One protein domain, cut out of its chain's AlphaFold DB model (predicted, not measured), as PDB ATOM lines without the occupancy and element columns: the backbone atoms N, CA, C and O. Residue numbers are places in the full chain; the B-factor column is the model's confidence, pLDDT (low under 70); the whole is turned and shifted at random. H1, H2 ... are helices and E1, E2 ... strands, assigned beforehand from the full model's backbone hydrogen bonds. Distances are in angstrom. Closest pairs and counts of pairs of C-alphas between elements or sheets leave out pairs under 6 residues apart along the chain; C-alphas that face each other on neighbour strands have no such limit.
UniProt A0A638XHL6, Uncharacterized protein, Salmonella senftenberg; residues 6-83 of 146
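What this domain is: This is residues 6 to 83 of the 146 residues of an uncharacterized protein of Salmonella senftenberg (UniProt A0A638XHL6). A small two-stranded hairpin, E1 and E2, has H3 packed on it, and the last part of the long helix H2 meets both H3 and E1. From there H2 reaches out as an arm to a corner with H1; residues 6 to 12 of H1, and residues 15 to 21 at the corner, stick out free, while H4 is a short helical end following E2 at the other end of the length. The printed part has 78 residues with four named helices and two named strands, in the order H1, H2, H3, E1, E2, H4; the sheet's order is E1 - E2, antiparallel, and the class is mostly helix. The whole is loose, with a radius of gyration of the C-alphas of 14.5 A, and the C-alphas span 41 by 28 by 21 A along their three main axes.

How they stand to each other: H1, residues 6 to 16, touches no helix, but is close to H2, residues 19 to 36, without clearly touching it. The closest C-alphas of the two are those of Ile 14 and Val 22, 6.2 A apart. Their lines stand at a steep tilt of 46 degrees, and they run opposite ways. H2 touches H3, residues 41 to 54, and the closest C-alphas are those of Leu 36 and Thr 44, 4.6 A apart. H2 touches H3 with residues 32 to 36 alone, and H3 touches H2 with residues 43 to 48 alone. The lines of H2 and H3 stand at a steep tilt of 49 degrees, and they run opposite ways. The strands E1, residues 60 to 64, and E2, residues 72 to 76, form a hairpin, antiparallel with 153 degrees between their directions. C-alphas 60 and 76 face each other at 4.5 A, as do C-alphas 64 and 72 at 4.6 A. Across the pair, N 61 and O 75 are within hydrogen-bond range at 2.9 A, and so are N 73 and O 63 at 2.8 A. The closest C-alphas of H2 and E1 are those of Ser 33 and Tyr 63, 6.5 A apart. The closest C-alphas of H3 and E2 are those of Ala 48 and Ala 75, 6.9 A apart, and those of H3 and E1 are Ala 48 and Ile 61, 7.4 A apart. H4, residues 78 to 83, touches no helix and is apart from E1. H1 is apart from H3, E1, E2 and H4. In H1, H2, H3 and H4 every O i to N i+4 pair is within hydrogen-bond range.

Where its parts are: H1 begins at C-alpha 6, at (-16.270, 29.661, 97.399), and measures 15.7 A from first to last C-alpha. H2, the longest helix with 18 residues, measures 25.6 A and begins at C-alpha 19, at (1.782, 25.037, 107.254). H3 measures 19.9 A, E1 13.3 A and E2 12.9 A. H4, six residues and 8.8 A long, ends at C-alpha 83, at (-24.825, 7.217, 78.861).

The domain as a whole: The two C-alphas farthest apart are those of Pro 19 and Trp 82, at 42.9 A. The printed part has no cut from residue 6 to residue 83. No link is long: the link from E1 to E2, seven residues, is short, and the other four are tight. Without the stretches that stand free, the body has 64 residues and spans 38 by 27 by 22 A. The mean pLDDT of the printed part is 87.0, and residues 6 to 7 are under 70; the mean over H1 is 74.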
ATOM      1  N   GLN A   6     -16.989  30.941  97.374       64.00
ATOM      2  CA  GLN A   6     -16.270  29.661  97.399       64.00
ATOM      3  C   GLN A   6     -14.789  29.826  97.792       64.00
ATOM      4  O   GLN A   6     -14.215  28.938  98.423       64.00
ATOM      5  N   SER A   7     -14.174  30.980  97.492       66.69
ATOM      6  CA  SER A   7     -12.783  31.254  97.871       66.69
ATOM      7  C   SER A   7     -12.623  31.379  99.385       66.69
ATOM      8  O   SER A   7     -11.587  30.990  99.916       66.69
ATOM      9  N   GLN A   8     -13.659  31.829 100.105       72.12
ATOM     10  CA  GLN A   8     -13.616  31.919 101.565       72.12
ATOM     11  C   GLN A   8     -13.517  30.545 102.228       72.12
ATOM     12  O   GLN A   8     -12.806  30.415 103.219       72.12
ATOM     13  N   SER A   9     -14.191  29.523 101.695       73.69
ATOM     14  CA  SER A   9     -14.097  28.156 102.223       73.69
ATOM     15  C   SER A   9     -12.686  27.591 102.059       73.69
ATOM     16  O   SER A   9     -12.154  26.998 102.993       73.69
ATOM     17  N   ILE A  10     -12.049  27.847 100.912       71.00
ATOM     18  CA  ILE A  10     -10.667  27.428 100.642       71.00
ATOM     19  C   ILE A  10      -9.677  28.213 101.509       71.00
ATOM     20  O   ILE A  10      -8.792  27.618 102.108       71.00
ATOM     21  N   ILE A  11      -9.839  29.534 101.635       73.81
ATOM     22  CA  ILE A  11      -8.977  30.373 102.481       73.81
ATOM     23  C   ILE A  11      -9.094  29.959 103.950       73.81
ATOM     24  O   ILE A  11      -8.083  29.837 104.631       73.81
ATOM     25  N   LYS A  12     -10.311  29.698 104.443       79.81
ATOM     26  CA  LYS A  12     -10.523  29.184 105.802       79.81
ATOM     27  C   LYS A  12      -9.864  27.824 105.996       79.81
ATOM     28  O   LYS A  12      -9.248  27.617 107.031       79.81
ATOM     29  N   PHE A  13      -9.964  26.934 105.011       77.25
ATOM     30  CA  PHE A  13      -9.299  25.635 105.040       77.25
ATOM     31  C   PHE A  13      -7.769  25.778 105.083       77.25
ATOM     32  O   PHE A  13      -7.141  25.246 105.989       77.25
ATOM     33  N   ILE A  14      -7.181  26.573 104.184       76.38
ATOM     34  CA  ILE A  14      -5.733  26.839 104.150       76.38
ATOM     35  C   ILE A  14      -5.255  27.442 105.474       76.38
ATOM     36  O   ILE A  14      -4.253  26.999 106.020       76.38
ATOM     37  N   ASN A  15      -5.990  28.416 106.015       78.38
ATOM     38  CA  ASN A  15      -5.626  29.083 107.266       78.38
ATOM     39  C   ASN A  15      -5.847  28.213 108.515       78.38
ATOM     40  O   ASN A  15      -5.303  28.533 109.569       78.38
ATOM     41  N   ALA A  16      -6.660  27.155 108.428       83.44
ATOM     42  CA  ALA A  16      -6.907  26.216 109.523       83.44
ATOM     43  C   ALA A  16      -5.950  25.012 109.516       83.44
ATOM     44  O   ALA A  16      -5.849  24.312 110.521       83.44
ATOM     45  N   CYS A  17      -5.262  24.760 108.400       80.75
ATOM     46  CA  CYS A  17      -4.296  23.675 108.269       80.75
ATOM     47  C   CYS A  17      -2.921  24.058 108.830       80.75
ATOM     48  O   CYS A  17      -2.509  25.220 108.814       80.75
ATOM     49  N   ASN A  18      -2.167  23.053 109.277       90.19
ATOM     50  CA  ASN A  18      -0.753  23.227 109.595       90.19
ATOM     51  C   ASN A  18       0.009  23.662 108.317       90.19
ATOM     52  O   ASN A  18      -0.221  23.068 107.260       90.19
ATOM     53  N   PRO A  19       0.932  24.646 108.383       87.00
ATOM     54  CA  PRO A  19       1.782  25.037 107.254       87.00
ATOM     55  C   PRO A  19       2.414  23.874 106.469       87.00
ATOM     56  O   PRO A  19       2.459  23.915 105.236       87.00
ATOM     57  N   ASP A  20       2.848  22.810 107.150       88.69
ATOM     58  CA  ASP A  20       3.422  21.627 106.495       88.69
ATOM     59  C   ASP A  20       2.382  20.853 105.676       88.69
ATOM     60  O   ASP A  20       2.668  20.366 104.579       88.69
ATOM     61  N   GLU A  21       1.154  20.747 106.183       87.62
ATOM     62  CA  GLU A  21       0.045  20.088 105.489       87.62
ATOM     63  C   GLU A  21      -0.387  20.893 104.267       87.62
ATOM     64  O   GLU A  21      -0.535  20.326 103.183       87.62
ATOM     65  N   VAL A  22      -0.508  22.217 104.412       86.44
ATOM     66  CA  VAL A  22      -0.803  23.126 103.295       86.44
ATOM     67  C   VAL A  22       0.256  22.989 102.209       86.44
ATOM     68  O   VAL A  22      -0.078  22.845 101.036       86.44
ATOM     69  N   THR A  23       1.534  22.971 102.588       87.06
ATOM     70  CA  THR A  23       2.643  22.838 101.637       87.06
ATOM     71  C   THR A  23       2.560  21.521 100.869       87.06
ATOM     72  O   THR A  23       2.660  21.515  99.642       87.06
ATOM     73  N   ARG A  24       2.303  20.400 101.555       89.56
ATOM     74  CA  ARG A  24       2.120  19.093 100.899       89.56
ATOM     75  C   ARG A  24       0.927  19.093  99.951       89.56
ATOM     76  O   ARG A  24       1.035  18.540  98.857       89.56
ATOM     77  N   LEU A  25      -0.185  19.714 100.341       86.62
ATOM     78  CA  LEU A  25      -1.371  19.825  99.494       86.62
ATOM     79  C   LEU A  25      -1.086  20.649  98.239       86.62
ATOM     80  O   LEU A  25      -1.414  20.198  97.149       86.62
ATOM     81  N   LEU A  26      -0.408  21.792  98.369       86.81
ATOM     82  CA  LEU A  26      -0.033  22.642  97.235       86.81
ATOM     83  C   LEU A  26       0.936  21.942  96.277       86.81
ATOM     84  O   LEU A  26       0.759  22.015  95.064       86.81
ATOM     85  N   ILE A  27       1.939  21.234  96.806       91.38
ATOM     86  CA  ILE A  27       2.866  20.439  95.989       91.38
ATOM     87  C   ILE A  27       2.106  19.330  95.256       91.38
ATOM     88  O   ILE A  27       2.318  19.128  94.061       91.38
ATOM     89  N   THR A  28       1.202  18.634  95.950       90.56
ATOM     90  CA  THR A  28       0.393  17.562  95.356       90.56
ATOM     91  C   THR A  28      -0.517  18.100  94.255       90.56
ATOM     92  O   THR A  28      -0.558  17.531  93.168       90.56
ATOM     93  N   ASP A  29      -1.209  19.210  94.510       88.44
ATOM     94  CA  ASP A  29      -2.093  19.862  93.543       88.44
ATOM     95  C   ASP A  29      -1.318  20.312  92.300       88.44
ATOM     96  O   ASP A  29      -1.698  19.983  91.175       88.44
ATOM     97  N   LYS A  30      -0.158  20.956  92.491       90.25
ATOM     98  CA  LYS A  30       0.705  21.369  91.382       90.25
ATOM     99  C   LYS A  30       1.199  20.179  90.566       90.25
ATOM    100  O   LYS A  30       1.135  20.225  89.341       90.25
ATOM    101  N   PHE A  31       1.649  19.112  91.227       93.31
ATOM    102  CA  PHE A  31       2.099  17.889  90.564       93.31
ATOM    103  C   PHE A  31       0.986  17.249  89.726       93.31
ATOM    104  O   PHE A  31       1.217  16.869  88.577       93.31
ATOM    105  N   LEU A  32      -0.229  17.149  90.272       92.06
ATOM    106  CA  LEU A  32      -1.378  16.597  89.553       92.06
ATOM    107  C   LEU A  32      -1.785  17.490  88.378       92.06
ATOM    108  O   LEU A  32      -2.017  16.976  87.285       92.06
ATOM    109  N   SER A  33      -1.815  18.810  88.576       90.38
ATOM    110  CA  SER A  33      -2.084  19.773  87.506       90.38
ATOM    111  C   SER A  33      -1.067  19.639  86.375       90.38
ATOM    112  O   SER A  33      -1.460  19.547  85.216       90.38
ATOM    113  N   ASP A  34       0.227  19.574  86.689       92.25
ATOM    114  CA  ASP A  34       1.283  19.424  85.682       92.25
ATOM    115  C   ASP A  34       1.186  18.088  84.951       92.25
ATOM    116  O   ASP A  34       1.363  18.029  83.736       92.25
ATOM    117  N   SER A  35       0.835  17.025  85.675       94.31
ATOM    118  CA  SER A  35       0.640  15.698  85.095       94.31
ATOM    119  C   SER A  35      -0.549  15.662  84.132       94.31
ATOM    120  O   SER A  35      -0.447  15.060  83.066       94.31
ATOM    121  N   LEU A  36      -1.657  16.336  84.463       92.94
ATOM    122  CA  LEU A  36      -2.836  16.481  83.595       92.94
ATOM    123  C   LEU A  36      -2.603  17.442  82.417       92.94
ATOM    124  O   LEU A  36      -3.293  17.356  81.405       92.94
ATOM    125  N   MET A  37      -1.616  18.332  82.526       92.06
ATOM    126  CA  MET A  37      -1.176  19.241  81.464       92.06
ATOM    127  C   MET A  37       0.035  18.712  80.676       92.06
ATOM    128  O   MET A  37       0.640  19.466  79.906       92.06
ATOM    129  N   SER A  38       0.423  17.449  80.869       92.12
ATOM    130  CA  SER A  38       1.526  16.831  80.131       92.12
ATOM    131  C   SER A  38       1.245  16.804  78.624       92.12
ATOM    132  O   SER A  38       0.098  16.678  78.196       92.12
ATOM    133  N   ASP A  39       2.304  16.888  77.812       90.44
ATOM    134  CA  ASP A  39       2.202  16.688  76.358       90.44
ATOM    135  C   ASP A  39       2.036  15.201  75.990       90.44
ATOM    136  O   ASP A  39       1.691  14.876  74.856       90.44
ATOM    137  N   ASP A  40       2.265  14.292  76.944       91.44
ATOM    138  CA  ASP A  40       2.082  12.854  76.760       91.44
ATOM    139  C   ASP A  40       0.672  12.423  77.189       91.44
ATOM    140  O   ASP A  40       0.310  12.439  78.373       91.44
ATOM    141  N   TYR A  41      -0.119  11.979  76.210       88.31
ATOM    142  CA  TYR A  41      -1.458  11.442  76.437       88.31
ATOM    143  C   TYR A  41      -1.464  10.249  77.406       88.31
ATOM    144  O   TYR A  41      -2.392  10.109  78.200       88.31
ATOM    145  N   ASN A  42      -0.430   9.405  77.396       94.19
ATOM    146  CA  ASN A  42      -0.367   8.255  78.294       94.19
ATOM    147  C   ASN A  42      -0.263   8.700  79.754       94.19
ATOM    148  O   ASN A  42      -0.917   8.116  80.615       94.19
ATOM    149  N   ILE A  43       0.496   9.767  80.030       94.06
ATOM    150  CA  ILE A  43       0.630  10.335  81.377       94.06
ATOM    151  C   ILE A  43      -0.698  10.946  81.828       94.06
ATOM    152  O   ILE A  43      -1.195  10.608  82.903       94.06
ATOM    153  N   THR A  44      -1.293  11.813  81.002       93.25
ATOM    154  CA  THR A  44      -2.554  12.493  81.349       93.25
ATOM    155  C   THR A  44      -3.693  11.492  81.574       93.25
ATOM    156  O   THR A  44      -4.403  11.578  82.577       93.25
ATOM    157  N   SER A  45      -3.821  10.492  80.694       93.31
ATOM    158  CA  SER A  45      -4.809   9.413  80.794       93.31
ATOM    159  C   SER A  45      -4.582   8.541  82.030       93.31
ATOM    160  O   SER A  45      -5.524   8.274  82.778       93.31
ATOM    161  N   TYR A  46      -3.335   8.139  82.304       95.31
ATOM    162  CA  TYR A  46      -3.002   7.333  83.480       95.31
ATOM    163  C   TYR A  46      -3.371   8.051  84.781       95.31
ATOM    164  O   TYR A  46      -4.071   7.489  85.623       95.31
ATOM    165  N   VAL A  47      -2.979   9.319  84.925       94.81
ATOM    166  CA  VAL A  47      -3.274  10.121  86.122       94.81
ATOM    167  C   VAL A  47      -4.782  10.298  86.310       94.81
ATOM    168  O   VAL A  47      -5.281  10.117  87.423       94.81
ATOM    169  N   ALA A  48      -5.520  10.598  85.236       93.88
ATOM    170  CA  ALA A  48      -6.976  10.706  85.288       93.88
ATOM    171  C   ALA A  48      -7.628   9.388  85.748       93.88
ATOM    172  O   ALA A  48      -8.473   9.403  86.646       93.88
ATOM    173  N   ASN A  49      -7.186   8.248  85.205       93.94
ATOM    174  CA  ASN A  49      -7.672   6.929  85.614       93.94
ATOM    175  C   ASN A  49      -7.365   6.634  87.088       93.94
ATOM    176  O   ASN A  49      -8.270   6.238  87.818       93.94
ATOM    177  N   CYS A  50      -6.155   6.928  87.575       94.50
ATOM    178  CA  CYS A  50      -5.827   6.762  88.992       94.50
ATOM    179  C   CYS A  50      -6.736   7.598  89.911       94.50
ATOM    180  O   CYS A  50      -7.143   7.131  90.977       94.50
ATOM    181  N   ILE A  51      -7.077   8.832  89.521       92.94
ATOM    182  CA  ILE A  51      -8.007   9.680  90.285       92.94
ATOM    183  C   ILE A  51      -9.407   9.057  90.293       92.94
ATOM    184  O   ILE A  51     -10.031   8.957  91.352       92.94
ATOM    185  N   PHE A  52      -9.886   8.607  89.133       93.25
ATOM    186  CA  PHE A  52     -11.189   7.965  88.983       93.25
ATOM    187  C   PHE A  52     -11.322   6.652  89.758       93.25
ATOM    188  O   PHE A  52     -12.404   6.376  90.278       93.25
ATOM    189  N   GLU A  53     -10.251   5.866  89.846       93.25
ATOM    190  CA  GLU A  53     -10.184   4.636  90.638       93.25
ATOM    191  C   GLU A  53     -10.168   4.942  92.136       93.25
ATOM    192  O   GLU A  53     -10.909   4.337  92.909       93.25
ATOM    193  N   LYS A  54      -9.367   5.927  92.560       93.69
ATOM    194  CA  LYS A  54      -9.256   6.320  93.971       93.69
ATOM    195  C   LYS A  54     -10.528   6.985  94.502       93.69
ATOM    196  O   LYS A  54     -10.809   6.918  95.700       93.69
ATOM    197  N   LYS A  55     -11.277   7.665  93.632       91.38
ATOM    198  CA  LYS A  55     -12.550   8.328  93.936       91.38
ATOM    199  C   LYS A  55     -13.578   7.987  92.858       91.38
ATOM    200  O   LYS A  55     -13.815   8.760  91.929       91.38
ATOM    201  N   SER A  56     -14.222   6.833  93.029       89.00
ATOM    202  CA  SER A  56     -15.238   6.293  92.115       89.00
ATOM    203  C   SER A  56     -16.395   7.251  91.830       89.00
ATOM    204  O   SER A  56     -16.946   7.219  90.731       89.00
ATOM    205  N   ASP A  57     -16.719   8.132  92.773       90.50
ATOM    206  CA  ASP A  57     -17.866   9.043  92.683       90.50
ATOM    207  C   ASP A  57     -17.585  10.265  91.788       90.50
ATOM    208  O   ASP A  57     -18.500  10.986  91.395       90.50
ATOM    209  N   ILE A  58     -16.316  10.507  91.439       88.44
ATOM    210  CA  ILE A  58     -15.922  11.588  90.532       88.44
ATOM    211  C   ILE A  58     -16.093  11.114  89.088       88.44
ATOM    212  O   ILE A  58     -15.488  10.122  88.680       88.44
ATOM    213  N   SER A  59     -16.876  11.847  88.298       88.06
ATOM    214  CA  SER A  59     -17.109  11.556  86.872       88.06
ATOM    215  C   SER A  59     -16.345  12.465  85.913       88.06
ATOM    216  O   SER A  59     -16.180  12.117  84.742       88.06
ATOM    217  N   VAL A  60     -15.887  13.620  86.401       91.25
ATOM    218  CA  VAL A  60     -15.214  14.655  85.612       91.25
ATOM    219  C   VAL A  60     -14.090  15.279  86.434       91.25
ATOM    220  O   VAL A  60     -14.284  15.593  87.606       91.25
ATOM    221  N   ILE A  61     -12.936  15.492  85.806       91.94
ATOM    222  CA  ILE A  61     -11.803  16.238  86.360       91.94
ATOM    223  C   ILE A  61     -11.615  17.484  85.499       91.94
ATOM    224  O   ILE A  61     -11.364  17.374  84.300       91.94
ATOM    225  N   ALA A  62     -11.743  18.660  86.107       91.44
ATOM    226  CA  ALA A  62     -11.437  19.930  85.459       91.44
ATOM    227  C   ALA A  62      -9.965  20.284  85.698       91.44
ATOM    228  O   ALA A  62      -9.494  20.217  86.832       91.44
ATOM    229  N   TYR A  63      -9.251  20.675  84.647       89.88
ATOM    230  CA  TYR A  63      -7.847  21.072  84.732       89.88
ATOM    231  C   TYR A  63      -7.548  22.230  83.771       89.88
ATOM    232  O   TYR A  63      -8.249  22.403  82.774       89.88
ATOM    233  N   PRO A  64      -6.552  23.078  84.064       87.56
ATOM    234  CA  PRO A  64      -6.261  24.237  83.230       87.56
ATOM    235  C   PRO A  64      -5.735  23.844  81.843       87.56
ATOM    236  O   PRO A  64      -5.035  22.846  81.669       87.56
ATOM    237  N   SER A  65      -6.054  24.662  80.841       85.75
ATOM    238  CA  SER A  65      -5.509  24.505  79.495       85.75
ATOM    239  C   SER A  65      -4.068  25.002  79.427       85.75
ATOM    240  O   SER A  65      -3.756  26.117  79.840       85.75
ATOM    241  N   LYS A  66      -3.186  24.179  78.852       85.69
ATOM    242  CA  LYS A  66      -1.796  24.556  78.558       85.69
ATOM    243  C   LYS A  66      -1.690  25.526  77.378       85.69
ATOM    244  O   LYS A  66      -0.789  26.355  77.349       85.69
ATOM    245  N   GLN A  67      -2.600  25.418  76.406       83.56
ATOM    246  CA  GLN A  67      -2.552  26.194  75.162       83.56
ATOM    247  C   GLN A  67      -3.275  27.539  75.268       83.56
ATOM    248  O   GLN A  67      -2.919  28.483  74.568       83.56
ATOM    249  N   PHE A  68      -4.289  27.638  76.133       80.62
ATOM    250  CA  PHE A  68      -5.116  28.833  76.249       80.62
ATOM    251  C   PHE A  68      -5.194  29.302  77.701       80.62
ATOM    252  O   PHE A  68      -5.809  28.648  78.545       80.62
ATOM    253  N   SER A  69      -4.584  30.453  77.991       79.12
ATOM    254  CA  SER A  69      -4.628  31.053  79.328       79.12
ATOM    255  C   SER A  69      -6.072  31.356  79.732       79.12
ATOM    256  O   SER A  69      -6.807  32.013  78.999       79.12
ATOM    257  N   GLY A  70      -6.489  30.849  80.894       80.00
ATOM    258  CA  GLY A  70      -7.872  30.936  81.372       80.00
ATOM    259  C   GLY A  70      -8.815  29.866  80.809       80.00
ATOM    260  O   GLY A  70      -9.953  29.776  81.263       80.00
ATOM    261  N   GLY A  71      -8.355  29.031  79.873       82.44
ATOM    262  CA  GLY A  71      -9.098  27.867  79.397       82.44
ATOM    263  C   GLY A  71      -9.129  26.744  80.431       82.44
ATOM    264  O   GLY A  71      -8.171  26.549  81.182       82.44
ATOM    265  N   ILE A  72     -10.221  25.982  80.440       87.81
ATOM    266  CA  ILE A  72     -10.408  24.802  81.290       87.81
ATOM    267  C   ILE A  72     -10.697  23.611  80.380       87.81
ATOM    268  O   ILE A  72     -11.580  23.674  79.527       87.81
ATOM    269  N   ASN A  73      -9.951  22.534  80.583       90.19
ATOM    270  CA  ASN A  73     -10.150  21.241  79.954       90.19
ATOM    271  C   ASN A  73     -10.851  20.287  80.929       90.19
ATOM    272  O   ASN A  73     -10.777  20.454  82.150       90.19
ATOM    273  N   PHE A  74     -11.501  19.261  80.382       91.38
ATOM    274  CA  PHE A  74     -12.224  18.260  81.159       91.38
ATOM    275  C   PHE A  74     -11.794  16.854  80.750       91.38
ATOM    276  O   PHE A  74     -11.906  16.486  79.583       91.38
ATOM    277  N   ALA A  75     -11.352  16.052  81.718       91.88
ATOM    278  CA  ALA A  75     -11.244  14.605  81.564       91.88
ATOM    279  C   ALA A  75     -12.529  13.972  82.107       91.88
ATOM    280  O   ALA A  75     -12.918  14.243  83.244       91.88
ATOM    281  N   ILE A  76     -13.205  13.155  81.302       90.62
ATOM    282  CA  ILE A  76     -14.528  12.601  81.615       90.62
ATOM    283  C   ILE A  76     -14.461  11.077  81.530       90.62
ATOM    284  O   ILE A  76     -13.862  10.530  80.603       90.62
ATOM    285  N   LYS A  77     -15.101  10.380  82.474       88.75
ATOM    286  CA  LYS A  77     -15.237   8.919  82.404       88.75
ATOM    287  C   LYS A  77     -15.992   8.502  81.139       88.75
ATOM    288  O   LYS A  77     -17.085   8.993  80.868       88.75
ATOM    289  N   ASN A  78     -15.444   7.539  80.399       82.31
ATOM    290  CA  ASN A  78     -15.993   7.114  79.106       82.31
ATOM    291  C   ASN A  78     -17.461   6.647  79.192       82.31
ATOM    292  O   ASN A  78     -18.293   7.032  78.375       82.31
ATOM    293  N   ASN A  79     -17.806   5.864  80.218       81.12
ATOM    294  CA  ASN A  79     -19.180   5.399  80.430       81.12
ATOM    295  C   ASN A  79     -20.170   6.554  80.663       81.12
ATOM    296  O   ASN A  79     -21.305   6.489  80.207       81.12
ATOM    297  N   MET A  80     -19.744   7.630  81.328       82.00
ATOM    298  CA  MET A  80     -20.583   8.807  81.548       82.00
ATOM    299  C   MET A  80     -20.886   9.540  80.248       82.00
ATOM    300  O   MET A  80     -22.007  10.023  80.104       82.00
ATOM    301  N   ILE A  81     -19.926   9.591  79.314       82.75
ATOM    302  CA  ILE A  81     -20.126  10.221  78.007       82.75
ATOM    303  C   ILE A  81     -21.252   9.500  77.272       82.75
ATOM    304  O   ILE A  81     -22.275  10.105  76.999       82.75
ATOM    305  N   TRP A  82     -21.133   8.201  77.017       82.25
ATOM    306  CA  TRP A  82     -22.112   7.519  76.161       82.25
ATOM    307  C   TRP A  82     -23.471   7.264  76.817       82.25
ATOM    308  O   TRP A  82     -24.458   7.085  76.114       82.25
ATOM    309  N   ASN A  83     -23.547   7.298  78.150       80.06
ATOM    310  CA  ASN A  83     -24.825   7.217  78.861       80.06
ATOM    311  C   ASN A  83     -25.646   8.516  78.784       80.06
ATOM    312  O   ASN A  83     -26.855   8.470  78.994       80.06
TER     313      ASN A  83